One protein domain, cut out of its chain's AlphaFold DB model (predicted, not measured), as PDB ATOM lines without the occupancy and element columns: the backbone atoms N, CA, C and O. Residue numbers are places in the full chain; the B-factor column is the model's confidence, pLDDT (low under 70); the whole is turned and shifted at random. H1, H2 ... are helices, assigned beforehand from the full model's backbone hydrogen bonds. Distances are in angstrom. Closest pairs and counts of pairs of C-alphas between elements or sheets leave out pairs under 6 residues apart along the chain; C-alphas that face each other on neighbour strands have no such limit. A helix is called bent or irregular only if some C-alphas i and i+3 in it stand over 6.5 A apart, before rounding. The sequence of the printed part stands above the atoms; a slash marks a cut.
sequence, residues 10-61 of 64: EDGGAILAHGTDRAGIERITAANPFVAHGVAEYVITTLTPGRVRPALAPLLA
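AT A GLANCE: This is residues 10 to 61 of the 64 residues of an uncharacterized protein of Streptomyces sp. EAG2 (UniProt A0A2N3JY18). This printed part has little regular structure: it is a loose, elongated loop of chain, with H1 and H2 toward one end and H3 at the other, where residues 33 to 39, of which 33 to 36 belong to H2, and residues 53 to 58, of which 54 to 58 belong to H3, stick out. Residues 10 to 21 lead into H1, and after H2 the long stretch 37 to 53 folds back along the length to H3. Look for 52 residues with three named helices, H1, H2, H3, and no named strand; the class is all helix, with 20 residues in named elements. The radius of gyration of the C-alphas is 13.4 A, with spans of 39 by 25 by 15 A.

IN THESE COORDINATES: Find C-alpha 22 at (-44.015, 31.367, 29.448); from there H1, residues 22 to 30, runs 12.3 A. H2, residues 33 to 36, measures 4.9 A. H3, residues 54 to 60, runs 10.6 A to C-alpha 60 at (-40.232, 38.766, 42.116); it is irregular, with C-alphas 55 and 58 7.3 A apart.

HOW THE PARTS SIT: H1 and H2 are close but not clearly touching; their closest C-alphas, of Ala 30 and Ala 36, are 6.8 A apart. H3 is apart from both. In H1 every O i to N i+4 pair is within hydrogen-bond range; in H3 0 of 3 are, but 3 of 4 O i to N i+3 pairs are; H2 is too short for an i+4 pair.

THE WHOLE: The two C-alphas farthest apart, of His 37 and Pro 54, are 39.2 A apart. The link H1 to H2 is tight and H2 to H3 long. The printed part has no cut, and no printed residue is under 70 in pLDDT.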
ATOM      1  N   GLU A  10     -67.445  23.672  39.959       74.00
ATOM      2  CA  GLU A  10     -67.387  23.215  38.569       74.00
ATOM      3  C   GLU A  10     -66.645  24.189  37.638       74.00
ATOM      4  O   GLU A  10     -66.096  23.751  36.632       74.00
ATOM      5  N   ASP A  11     -66.515  25.465  38.018       76.81
ATOM      6  CA  ASP A  11     -65.778  26.480  37.250       76.81
ATOM      7  C   ASP A  11     -64.249  26.397  37.463       76.81
ATOM      8  O   ASP A  11     -63.483  27.242  36.989       76.81
ATOM      9  N   GLY A  12     -63.779  25.397  38.215       82.56
ATOM     10  CA  GLY A  12     -62.360  25.138  38.437       82.56
ATOM     11  C   GLY A  12     -61.717  26.112  39.426       82.56
ATOM     12  O   GLY A  12     -62.185  26.285  40.549       82.56
ATOM     13  N   GLY A  13     -60.585  26.716  39.061       87.25
ATOM     14  CA  GLY A  13     -59.854  27.642  39.929       87.25
ATOM     15  C   GLY A  13     -58.648  28.281  39.249       87.25
ATOM     16  O   GLY A  13     -58.294  27.921  38.129       87.25
ATOM     17  N   ALA A  14     -57.995  29.221  39.938       88.62
ATOM     18  CA  ALA A  14     -56.761  29.839  39.461       88.62
ATOM     19  C   ALA A  14     -55.527  29.316  40.204       88.62
ATOM     20  O   ALA A  14     -55.541  29.116  41.421       88.62
ATOM     21  N   ILE A  15     -54.434  29.169  39.459       88.69
ATOM     22  CA  ILE A  15     -53.099  28.863  39.974       88.69
ATOM     23  C   ILE A  15     -52.205  30.062  39.660       88.69
ATOM     24  O   ILE A  15     -52.200  30.558  38.534       88.69
ATOM     25  N   LEU A  16     -51.437  30.519  40.649       89.25
ATOM     26  CA  LEU A  16     -50.349  31.466  40.428       89.25
ATOM     27  C   LEU A  16     -49.043  30.682  40.313       89.25
ATOM     28  O   LEU A  16     -48.623  30.050  41.279       89.25
ATOM     29  N   ALA A  17     -48.419  30.725  39.139       90.00
ATOM     30  CA  ALA A  17     -47.143  30.070  38.879       90.00
ATOM     31  C   ALA A  17     -46.000  31.096  38.819       90.00
ATOM     32  O   ALA A  17     -46.181  32.200  38.307       90.00
ATOM     33  N   HIS A  18     -44.833  30.717  39.339       89.06
ATOM     34  CA  HIS A  18     -43.589  31.492  39.315       89.06
ATOM     35  C   HIS A  18     -42.386  30.545  39.141       89.06
ATOM     36  O   HIS A  18     -42.539  29.330  39.277       89.06
ATOM     37  N   GLY A  19     -41.199  31.089  38.843       85.25
ATOM     38  CA  GLY A  19     -39.950  30.315  38.739       85.25
ATOM     39  C   GLY A  19     -39.629  29.745  37.350       85.25
ATOM     40  O   GLY A  19     -38.700  28.957  37.211       85.25
ATOM     41  N   THR A  20     -40.381  30.110  36.307       88.88
ATOM     42  CA  THR A  20     -40.019  29.817  34.911       88.88
ATOM     43  C   THR A  20     -40.718  30.780  33.947       88.88
ATOM     44  O   THR A  20     -41.622  31.521  34.339       88.88
ATOM     45  N   ASP A  21     -40.293  30.775  32.685       91.06
ATOM     46  CA  ASP A  21     -40.842  31.614  31.626       91.06
ATOM     47  C   ASP A  21     -42.137  31.033  31.025       91.06
ATOM     48  O   ASP A  21     -42.593  29.937  31.363       91.06
ATOM     49  N   ARG A  22     -42.756  31.775  30.096       92.00
ATOM     50  CA  ARG A  22     -44.015  31.367  29.448       92.00
ATOM     51  C   ARG A  22     -43.920  29.966  28.836       92.00
ATOM     52  O   ARG A  22     -44.841  29.173  29.023       92.00
ATOM     53  N   ALA A  23     -42.820  29.670  28.146       94.69
ATOM     54  CA  ALA A  23     -42.606  28.388  27.481       94.69
ATOM     55  C   ALA A  23     -42.418  27.240  28.488       94.69
ATOM     56  O   ALA A  23     -42.879  26.120  28.253       94.69
ATOM     57  N   GLY A  24     -41.760  27.507  29.620       95.00
ATOM     58  CA  GLY A  24     -41.673  26.582  30.744       95.00
ATOM     59  C   GLY A  24     -43.045  26.228  31.306       95.00
ATOM     60  O   GLY A  24     -43.356  25.043  31.445       95.00
ATOM     61  N   ILE A  25     -43.891  27.235  31.540       94.75
ATOM     62  CA  ILE A  25     -45.260  27.015  32.027       94.75
ATOM     63  C   ILE A  25     -46.076  26.191  31.025       94.75
ATOM     64  O   ILE A  25     -46.721  25.232  31.430       94.75
ATOM     65  N   GLU A  26     -46.013  26.488  29.724       94.94
ATOM     66  CA  GLU A  26     -46.742  25.712  28.702       94.94
ATOM     67  C   GLU A  26     -46.325  24.242  28.676       94.94
ATOM     68  O   GLU A  26     -47.186  23.364  28.602       94.94
ATOM     69  N   ARG A  27     -45.023  23.960  28.802       95.94
ATOM     70  CA  ARG A  27     -44.517  22.583  28.887       95.94
ATOM     71  C   ARG A  27     -45.034  21.858  30.126       95.94
ATOM     72  O   ARG A  27     -45.475  20.717  30.012       95.94
ATOM     73  N   ILE A  28     -44.999  22.509  31.289       94.56
ATOM     74  CA  ILE A  28     -45.507  21.932  32.544       94.56
ATOM     75  C   ILE A  28     -47.009  21.663  32.430       94.56
ATOM     76  O   ILE A  28     -47.474  20.581  32.786       94.56
ATOM     77  N   THR A  29     -47.764  22.622  31.897       94.06
ATOM     78  CA  THR A  29     -49.206  22.495  31.704       94.06
ATOM     79  C   THR A  29     -49.553  21.368  30.734       94.06
ATOM     80  O   THR A  29     -50.439  20.574  31.036       94.06
ATOM     81  N   ALA A  30     -48.842  21.236  29.614       94.19
ATOM     82  CA  ALA A  30     -49.068  20.153  28.655       94.19
ATOM     83  C   ALA A  30     -48.747  18.764  29.238       94.19
ATOM     84  O   ALA A  30     -49.387  17.779  28.878       94.19
ATOM     85  N   ALA A  31     -47.777  18.684  30.155       95.62
ATOM     86  CA  ALA A  31     -47.413  17.451  30.852       95.62
ATOM     87  C   ALA A  31     -48.313  17.132  32.062       95.62
ATOM     88  O   ALA A  31     -48.141  16.092  32.701       95.62
ATOM     89  N   ASN A  32     -49.258  18.010  32.410       93.56
ATOM     90  CA  ASN A  32     -50.154  17.796  33.538       93.56
ATOM     91  C   ASN A  32     -51.083  16.597  33.257       93.56
ATOM     92  O   ASN A  32     -51.734  16.578  32.210       93.56
ATOM     93  N   PRO A  33     -51.217  15.621  34.177       94.06
ATOM     94  CA  PRO A  33     -52.044  14.436  33.952       94.06
ATOM     95  C   PRO A  33     -53.516  14.774  33.685       94.06
ATOM     96  O   PRO A  33     -54.157  14.109  32.877       94.06
ATOM     97  N   PHE A  34     -54.060  15.828  34.295       91.75
ATOM     98  CA  PHE A  34     -55.435  16.254  34.031       91.75
ATOM     99  C   PHE A  34     -55.608  16.800  32.613       91.75
ATOM    100  O   PHE A  34     -56.643  16.569  32.002       91.75
ATOM    101  N   VAL A  35     -54.591  17.461  32.059       94.00
ATOM    102  CA  VAL A  35     -54.606  17.925  30.662       94.00
ATOM    103  C   VAL A  35     -54.399  16.745  29.718       94.00
ATOM    104  O   VAL A  35     -55.177  16.555  28.787       94.00
ATOM    105  N   ALA A  36     -53.408  15.895  29.998       94.94
ATOM    106  CA  ALA A  36     -53.087  14.721  29.187       94.94
ATOM    107  C   ALA A  36     -54.256  13.725  29.084       94.94
ATOM    108  O   ALA A  36     -54.402  13.048  28.068       94.94
ATOM    109  N   HIS A  37     -55.102  13.652  30.114       95.31
ATOM    110  CA  HIS A  37     -56.303  12.815  30.136       95.31
ATOM    111  C   HIS A  37     -57.601  13.564  29.779       95.31
ATOM    112  O   HIS A  37     -58.674  12.974  29.880       95.31
ATOM    113  N   GLY A  38     -57.531  14.831  29.353       92.25
ATOM    114  CA  GLY A  38     -58.696  15.609  28.905       92.25
ATOM    115  C   GLY A  38     -59.686  15.993  30.013       92.25
ATOM    116  O   GLY A  38     -60.855  16.238  29.735       92.25
ATOM    117  N   VAL A  39     -59.235  16.017  31.267       90.88
ATOM    118  CA  VAL A  39     -60.031  16.362  32.456       90.88
ATOM    119  C   VAL A  39     -60.024  17.867  32.732       90.88
ATOM    120  O   VAL A  39     -60.995  18.390  33.271       90.88
ATOM    121  N   ALA A  40     -58.939  18.567  32.388       89.19
ATOM    122  CA  ALA A  40     -58.791  19.999  32.634       89.19
ATOM    123  C   ALA A  40     -58.219  20.735  31.421       89.19
ATOM    124  O   ALA A  40     -57.366  20.215  30.703       89.19
ATOM    125  N   GLU A  41     -58.641  21.986  31.264       90.19
ATOM    126  CA  GLU A  41     -58.082  22.953  30.327       90.19
ATOM    127  C   GLU A  41     -57.579  24.171  31.109       90.19
ATOM    128  O   GLU A  41     -58.177  24.571  32.110       90.19
ATOM    129  N   TYR A  42     -56.467  24.762  30.667       90.38
ATOM    130  CA  TYR A  42     -55.893  25.946  31.300       90.38
ATOM    131  C   TYR A  42     -55.804  27.105  30.314       90.38
ATOM    132  O   TYR A  42     -55.184  26.995  29.259       90.38
ATOM    133  N   VAL A  43     -56.321  28.260  30.727       91.94
ATOM    134  CA  VAL A  43     -55.987  29.552  30.120       91.94
ATOM    135  C   VAL A  43     -54.834  30.154  30.912       91.94
ATOM    136  O   VAL A  43     -54.922  30.306  32.130       91.94
ATOM    137  N   ILE A  44     -53.744  30.499  30.229       93.00
ATOM    138  CA  ILE A  44     -52.550  31.040  30.881       93.00
ATOM    139  C   ILE A  44     -52.417  32.523  30.543       93.00
ATOM    140  O   ILE A  44     -52.242  32.896  29.384       93.00
ATOM    141  N   THR A  45     -52.448  33.353  31.583       93.31
ATOM    142  CA  THR A  45     -52.328  34.810  31.483       93.31
ATOM    143  C   THR A  45     -51.069  35.270  32.204       93.31
ATOM    144  O   THR A  45     -50.939  35.094  33.414       93.31
ATOM    145  N   THR A  46     -50.147  35.893  31.473       91.69
ATOM    146  CA  THR A  46     -48.955  36.509  32.066       91.69
ATOM    147  C   THR A  46     -49.337  37.789  32.802       91.69
ATOM    148  O   THR A  46     -50.047  38.639  32.264       91.69
ATOM    149  N   LEU A  47     -48.846  37.942  34.030       89.06
ATOM    150  CA  LEU A  47     -49.082  39.123  34.853       89.06
ATOM    151  C   LEU A  47     -47.786  39.905  35.042       89.06
ATOM    152  O   LEU A  47     -46.798  39.359  35.522       89.06
ATOM    153  N   THR A  48     -47.816  41.202  34.741       88.31
ATOM    154  CA  THR A  48     -46.762  42.143  35.137       88.31
ATOM    155  C   THR A  48     -47.199  42.853  36.422       88.31
ATOM    156  O   THR A  48     -48.202  43.575  36.403       88.31
ATOM    157  N   PRO A  49     -46.515  42.656  37.564       86.62
ATOM    158  CA  PRO A  49     -46.936  43.251  38.829       86.62
ATOM    159  C   PRO A  49     -46.821  44.783  38.812       86.62
ATOM    160  O   PRO A  49     -45.729  45.329  38.729       86.62
ATOM    161  N   GLY A  50     -47.944  45.493  38.954       88.56
ATOM    162  CA  GLY A  50     -47.947  46.960  39.105       88.56
ATOM    163  C   GLY A  50     -47.781  47.443  40.554       88.56
ATOM    164  O   GLY A  50     -47.345  48.565  40.804       88.56
ATOM    165  N   ARG A  51     -48.143  46.608  41.537       90.81
ATOM    166  CA  ARG A  51     -47.946  46.860  42.972       90.81
ATOM    167  C   ARG A  51     -47.803  45.539  43.710       90.81
ATOM    168  O   ARG A  51     -48.583  44.618  43.490       90.81
ATOM    169  N   VAL A  52     -46.866  45.495  44.648       89.25
ATOM    170  CA  VAL A  52     -46.478  44.271  45.350       89.25
ATOM    171  C   VAL A  52     -46.555  44.527  46.847       89.25
ATOM    172  O   VAL A  52     -46.155  45.586  47.329       89.25
ATOM    173  N   ARG A  53     -47.135  43.591  47.601       91.31
ATOM    174  CA  ARG A  53     -47.062  43.648  49.067       91.31
ATOM    175  C   ARG A  53     -45.649  43.244  49.499       91.31
ATOM    176  O   ARG A  53     -45.134  42.301  48.910       91.31
ATOM    177  N   PRO A  54     -45.053  43.862  50.536       91.00
ATOM    178  CA  PRO A  54     -43.693  43.525  50.966       91.00
ATOM    179  C   PRO A  54     -43.475  42.024  51.201       91.00
ATOM    180  O   PRO A  54     -42.460  41.481  50.788       91.00
ATOM    181  N   ALA A  55     -44.476  41.334  51.756       90.06
ATOM    182  CA  ALA A  55     -44.441  39.888  51.984       90.06
ATOM    183  C   ALA A  55     -44.322  39.034  50.704       90.06
ATOM    184  O   ALA A  55     -43.911  37.884  50.783       90.06
ATOM    185  N   LEU A  56     -44.684  39.574  49.535       86.69
ATOM    186  CA  LEU A  56     -44.616  38.890  48.238       86.69
ATOM    187  C   LEU A  56     -43.447  39.374  47.372       86.69
ATOM    188  O   LEU A  56     -43.215  38.812  46.309       86.69
ATOM    189  N   ALA A  57     -42.714  40.406  47.805       87.94
ATOM    190  CA  ALA A  57     -41.571  40.935  47.067       87.94
ATOM    191  C   ALA A  57     -40.486  39.883  46.759       87.94
ATOM    192  O   ALA A  57     -39.961  39.926  45.649       87.94
ATOM    193  N   PRO A  58     -40.188  38.907  47.647       87.62
ATOM    194  CA  PRO A  58     -39.203  37.872  47.339       87.62
ATOM    195  C   PRO A  58     -39.565  37.003  46.130       87.62
ATOM    196  O   PRO A  58     -38.669  36.509  45.468       87.62
ATOM    197  N   LEU A  59     -40.854  36.854  45.801       82.81
ATOM    198  CA  LEU A  59     -41.301  36.055  44.649       82.81
ATOM    199  C   LEU A  59     -41.035  36.732  43.294       82.81
ATOM    200  O   LEU A  59     -41.292  36.131  42.255       82.81
ATOM    201  N   LEU A  60     -40.598  37.995  43.307       79.44
ATOM    202  CA  LEU A  60     -40.232  38.766  42.116       79.44
ATOM    203  C   LEU A  60     -38.727  38.960  41.974       79.44
ATOM    204  O   LEU A  60     -38.287  39.551  40.993       79.44
ATOM    205  N   ALA A  61     -37.950  38.549  42.975       73.31
ATOM    206  CA  ALA A  61     -36.520  38.458  42.785       73.31
ATOM    207  C   ALA A  61     -36.297  37.307  41.799       73.31
ATOM    208  O   ALA A  61     -36.721  36.186  42.060       73.31
TER     209      ALA A  61